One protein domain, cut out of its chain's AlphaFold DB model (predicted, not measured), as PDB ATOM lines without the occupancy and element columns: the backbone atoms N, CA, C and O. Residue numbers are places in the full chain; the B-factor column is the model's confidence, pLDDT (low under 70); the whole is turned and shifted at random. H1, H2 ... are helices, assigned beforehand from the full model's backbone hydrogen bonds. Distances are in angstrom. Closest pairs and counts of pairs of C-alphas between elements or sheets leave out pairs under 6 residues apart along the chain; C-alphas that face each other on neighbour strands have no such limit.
ATOM      1  N   ALA A  76     -26.084  13.775  90.528       88.06
ATOM      2  CA  ALA A  76     -26.136  12.542  89.739       88.06
ATOM      3  C   ALA A  76     -26.484  12.749  88.247       88.06
ATOM      4  O   ALA A  76     -26.157  11.895  87.421       88.06
ATOM      5  N   LEU A  77     -27.107  13.880  87.878       89.31
ATOM      6  CA  LEU A  77     -27.528  14.211  86.507       89.31
ATOM      7  C   LEU A  77     -26.591  15.193  85.780       89.31
ATOM      8  O   LEU A  77     -26.775  15.416  84.583       89.31
ATOM      9  N   ARG A  78     -25.592  15.773  86.459       88.44
ATOM     10  CA  ARG A  78     -24.670  16.769  85.876       88.44
ATOM     11  C   ARG A  78     -23.832  16.199  84.721       88.44
ATOM     12  O   ARG A  78     -23.536  15.002  84.727       88.44
ATOM     13  N   PRO A  79     -23.402  17.017  83.746       85.12
ATOM     14  CA  PRO A  79     -22.272  16.685  82.880       85.12
ATOM     15  C   PRO A  79     -21.024  16.340  83.714       85.12
ATOM     16  O   PRO A  79     -20.856  16.847  84.818       85.12
ATOM     17  N   GLY A  80     -20.145  15.477  83.194       77.12
ATOM     18  CA  GLY A  80     -18.957  14.985  83.921       77.12
ATOM     19  C   GLY A  80     -17.814  15.999  84.087       77.12
ATOM     20  O   GLY A  80     -16.732  15.631  84.533       77.12
ATOM     21  N   ARG A  81     -18.039  17.249  83.680       78.31
ATOM     22  CA  ARG A  81     -17.183  18.425  83.872       78.31
ATOM     23  C   ARG A  81     -18.106  19.622  84.076       78.31
ATOM     24  O   ARG A  81     -19.180  19.656  83.475       78.31
ATOM     25  N   ASP A  82     -17.687  20.583  84.883       82.06
ATOM     26  CA  ASP A  82     -18.326  21.887  85.016       82.06
ATOM     27  C   ASP A  82     -17.345  23.004  84.641       82.06
ATOM     28  O   ASP A  82     -16.131  22.877  84.804       82.06
ATOM     29  N   ASN A  83     -17.871  24.090  84.079       84.44
ATOM     30  CA  ASN A  83     -17.051  25.205  83.618       84.44
ATOM     31  C   ASN A  83     -16.810  26.204  84.766       84.44
ATOM     32  O   ASN A  83     -17.732  26.473  85.546       84.44
ATOM     33  N   PRO A  84     -15.608  26.802  84.871       82.88
ATOM     34  CA  PRO A  84     -15.317  27.792  85.902       82.88
ATOM     35  C   PRO A  84     -16.143  29.065  85.672       82.88
ATOM     36  O   PRO A  84     -15.944  29.772  84.689       82.88
ATOM     37  N   VAL A  85     -17.051  29.366  86.603       82.06
ATOM     38  CA  VAL A  85     -17.844  30.605  86.606       82.06
ATOM     39  C   VAL A  85     -16.987  31.747  87.144       82.06
ATOM     40  O   VAL A  85     -16.446  31.636  88.247       82.06
ATOM     41  N   ARG A  86     -16.873  32.847  86.395       80.38
ATOM     42  CA  ARG A  86     -16.151  34.053  86.844       80.38
ATOM     43  C   ARG A  86     -17.060  35.013  87.614       80.38
ATOM     44  O   ARG A  86     -18.280  35.000  87.458       80.38
ATOM     45  N   ASP A  87     -16.460  35.890  88.418       76.06
ATOM     46  CA  ASP A  87     -17.201  36.955  89.101       76.06
ATOM     47  C   ASP A  87     -17.955  37.838  88.092       76.06
ATOM     48  O   ASP A  87     -17.382  38.359  87.135       76.06
ATOM     49  N   GLY A  88     -19.262  38.000  88.313       75.38
ATOM     50  CA  GLY A  88     -20.162  38.744  87.426       75.38
ATOM     51  C   GLY A  88     -20.779  37.931  86.280       75.38
ATOM     52  O   GLY A  88     -21.717  38.419  85.648       75.38
ATOM     53  N   GLU A  89     -20.335  36.696  86.026       82.25
ATOM     54  CA  GLU A  89     -21.002  35.817  85.059       82.25
ATOM     55  C   GLU A  89     -22.322  35.251  85.616       82.25
ATOM     56  O   GLU A  89     -22.433  34.940  86.808       82.25
ATOM     57  N   PRO A  90     -23.350  35.056  84.769       81.12
ATOM     58  CA  PRO A  90     -24.544  34.340  85.182       81.12
ATOM     59  C   PRO A  90     -24.195  32.861  85.366       81.12
ATOM     60  O   PRO A  90     -23.779  32.214  84.417       81.12
ATOM     61  N   MET A  91     -24.454  32.298  86.548       78.88
ATOM     62  CA  MET A  91     -24.126  30.912  86.950       78.88
ATOM     63  C   MET A  91     -24.517  29.796  85.954       78.88
ATOM     64  O   MET A  91     -23.960  28.705  86.010       78.88
ATOM     65  N   ALA A  92     -25.416  30.067  85.002       84.62
ATOM     66  CA  ALA A  92     -25.643  29.213  83.836       84.62
ATOM     67  C   ALA A  92     -24.374  28.961  82.985       84.62
ATOM     68  O   ALA A  92     -24.311  27.926  82.324       84.62
ATOM     69  N   THR A  93     -23.350  29.831  83.028       86.50
ATOM     70  CA  THR A  93     -22.052  29.599  82.367       86.50
ATOM     71  C   THR A  93     -21.350  28.350  82.889       86.50
ATOM     72  O   THR A  93     -20.622  27.734  82.117       86.50
ATOM     73  N   ARG A  94     -21.641  27.878  84.113       86.44
ATOM     74  CA  ARG A  94     -21.155  26.582  84.626       86.44
ATOM     75  C   ARG A  94     -21.465  25.414  83.683       86.44
ATOM     76  O   ARG A  94     -20.724  24.438  83.645       86.44
ATOM     77  N   TRP A  95     -22.552  25.530  82.921       89.00
ATOM     78  CA  TRP A  95     -23.101  24.480  82.069       89.00
ATOM     79  C   TRP A  95     -23.109  24.847  80.575       89.00
ATOM     80  O   TRP A  95     -23.798  24.181  79.802       89.00
ATOM     81  N   HIS A  96     -22.394  25.903  80.156       84.56
ATOM     82  CA  HIS A  96     -22.329  26.283  78.736       84.56
ATOM     83  C   HIS A  96     -21.685  25.175  77.893       84.56
ATOM     84  O   HIS A  96     -20.735  24.535  78.336       84.56
ATOM     85  N   ASP A  97     -22.246  24.924  76.707       83.69
ATOM     86  CA  ASP A  97     -21.810  23.941  75.696       83.69
ATOM     87  C   ASP A  97     -21.609  22.489  76.184       83.69
ATOM     88  O   ASP A  97     -21.203  21.599  75.434       83.69
ATOM     89  N   LEU A  98     -21.984  22.207  77.431       84.00
ATOM     90  CA  LEU A  98     -21.968  20.888  78.031       84.00
ATOM     91  C   LEU A  98     -23.276  20.163  77.714       84.00
ATOM     92  O   LEU A  98     -24.374  20.695  77.876       84.00
ATOM     93  N   SER A  99     -23.167  18.898  77.318       79.88
ATOM     94  CA  SER A  99     -24.314  18.010  77.139       79.88
ATOM     95  C   SER A  99     -24.065  16.665  77.815       79.88
ATOM     96  O   SER A  99     -22.937  16.187  77.920       79.88
ATOM     97  N   ARG A 100     -25.141  16.039  78.298       80.25
ATOM     98  CA  ARG A 100     -25.127  14.664  78.803       80.25
ATOM     99  C   ARG A 100     -26.404  13.978  78.348       80.25
ATOM    100  O   ARG A 100     -27.497  14.451  78.651       80.25
ATOM    101  N   ARG A 101     -26.278  12.847  77.646       79.25
ATOM    102  CA  ARG A 101     -27.422  11.967  77.378       79.25
ATOM    103  C   ARG A 101     -27.850  11.340  78.706       79.25
ATOM    104  O   ARG A 101     -27.085  10.596  79.313       79.25
ATOM    105  N   LEU A 102     -29.046  11.685  79.176       80.62
ATOM    106  CA  LEU A 102     -29.608  11.164  80.419       80.62
ATOM    107  C   LEU A 102     -30.528   9.979  80.113       80.62
ATOM    108  O   LEU A 102     -31.493  10.113  79.364       80.62
ATOM    109  N   ASN A 103     -30.238   8.823  80.708       82.12
ATOM    110  CA  ASN A 103     -31.112   7.655  80.644       82.12
ATOM    111  C   ASN A 103     -32.372   7.912  81.510       82.12
ATOM    112  O   ASN A 103     -32.213   8.314  82.665       82.12
ATOM    113  N   PRO A 104     -33.606   7.670  81.020       87.00
ATOM    114  CA  PRO A 104     -34.831   7.801  81.814       87.00
ATOM    115  C   PRO A 104     -34.817   7.052  83.158       87.00
ATOM    116  O   PRO A 104     -35.407   7.539  84.123       87.00
ATOM    117  N   THR A 105     -34.122   5.914  83.253       88.75
ATOM    118  CA  THR A 105     -33.933   5.164  84.506       88.75
ATOM    119  C   THR A 105     -33.070   5.943  85.499       88.75
ATOM    120  O   THR A 105     -33.499   6.153  86.627       88.75
ATOM    121  N   LEU A 106     -31.926   6.479  85.054       86.12
ATOM    122  CA  LEU A 106     -31.046   7.335  85.864       86.12
ATOM    123  C   LEU A 106     -31.761   8.626  86.308       86.12
ATOM    124  O   LEU A 106     -31.595   9.071  87.441       86.12
ATOM    125  N   ILE A 107     -32.599   9.218  85.447       88.00
ATOM    126  CA  ILE A 107     -33.454  10.352  85.835       88.00
ATOM    127  C   ILE A 107     -34.422   9.922  86.944       88.00
ATOM    128  O   ILE A 107     -34.518  10.603  87.961       88.00
ATOM    129  N   ARG A 108     -35.128   8.796  86.780       89.06
ATOM    130  CA  ARG A 108     -36.068   8.285  87.791       89.06
ATOM    131  C   ARG A 108     -35.377   8.031  89.129       89.06
ATOM    132  O   ARG A 108     -35.900   8.460  90.150       89.06
ATOM    133  N   GLU A 109     -34.226   7.375  89.119       89.56
ATOM    134  CA  GLU A 109     -33.410   7.075  90.296       89.56
ATOM    135  C   GLU A 109     -32.958   8.357  91.016       89.56
ATOM    136  O   GLU A 109     -33.252   8.545  92.199       89.56
ATOM    137  N   ALA A 110     -32.354   9.299  90.284       89.38
ATOM    138  CA  ALA A 110     -31.923  10.586  90.828       89.38
ATOM    139  C   ALA A 110     -33.084  11.407  91.419       89.38
ATOM    140  O   ALA A 110     -32.902  12.078  92.431       89.38
ATOM    141  N   LEU A 111     -34.281  11.330  90.823       89.44
ATOM    142  CA  LEU A 111     -35.496  11.987  91.319       89.44
ATOM    143  C   LEU A 111     -36.185  11.245  92.484       89.44
ATOM    144  O   LEU A 111     -37.101  11.812  93.081       89.44
ATOM    145  N   SER A 112     -35.803   9.999  92.793       87.38
ATOM    146  CA  SER A 112     -36.505   9.156  93.780       87.38
ATOM    147  C   SER A 112     -35.922   9.215  95.197       87.38
ATOM    148  O   SER A 112     -36.618   8.826  96.132       87.38
ATOM    149  N   SER A 113     -34.692   9.714  95.377       83.81
ATOM    150  CA  SER A 113     -34.097   9.947  96.703       83.81
ATOM    151  C   SER A 113     -33.936  11.438  97.001       83.81
ATOM    152  O   SER A 113     -33.573  12.227  96.129       83.81
ATOM    153  N   GLU A 114     -34.168  11.816  98.258       81.81
ATOM    154  CA  GLU A 114     -33.916  13.165  98.768       81.81
ATOM    155  C   GLU A 114     -32.413  13.467  98.914       81.81
ATOM    156  O   GLU A 114     -32.007  14.615  98.737       81.81
ATOM    157  N   ASP A 115     -31.577  12.448  99.138       83.38
ATOM    158  CA  ASP A 115     -30.118  12.599  99.271       83.38
ATOM    159  C   ASP A 115     -29.446  13.001  97.945       83.38
ATOM    160  O   ASP A 115     -28.393  13.639  97.932       83.38
ATOM    161  N   ASN A 116     -30.099  12.700  96.816       87.50
ATOM    162  CA  ASN A 116     -29.681  13.133  95.482       87.50
ATOM    163  C   ASN A 116     -29.989  14.620  95.199       87.50
ATOM    164  O   ASN A 116     -29.628  15.114  94.128       87.50
ATOM    165  N   PHE A 117     -30.647  15.343  96.119       89.19
ATOM    166  CA  PHE A 117     -31.071  16.731  95.928       89.19
ATOM    167  C   PHE A 117     -30.202  17.745  96.687       89.19
ATOM    168  O   PHE A 117     -30.229  17.861  97.913       89.19
TER     169      PHE A 117
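This is residues 76 to 117 of the 1241 residues of the protein "PMD domain-containing protein" of Arundo donax (UniProt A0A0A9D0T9). With little regular structure, the printed part is a loose, open run of chain with two short helices, H1 and H2, set well apart. Residues 76 to 90 run from between the helices out past H1 and fold back to it; the link after H1 then leads to H2 at the other end. The printed part has 42 residues, 14 of them in H1 and then H2, and no named strand: all helix. It is loose and elongated, with a radius of gyration of the C-alphas of 12.7 A and spans of 35 by 21 by 13 A.

Residues 76 to 90 hold no named element. H1, residues 91 to 95, begins at C-alpha 91 (-24.126, 30.912, 86.950). H2, residues 104 to 112, is 12.2 A long and ends at C-alpha 112 (-36.505, 9.156, 93.780).

H1 and H2 are apart, joined by a short link of 8 residues. In H2 every O i to N i+4 pair is within hydrogen-bond range; in H1 0 of 1 is, but 2 of 2 O i to N i+3 pairs are.

The C-alphas of Gly 88 and Thr 105, the two farthest apart, are 36.4 A apart. The printed part has no cut. Its mean pLDDT is 84.1, and no printed residue is under 70.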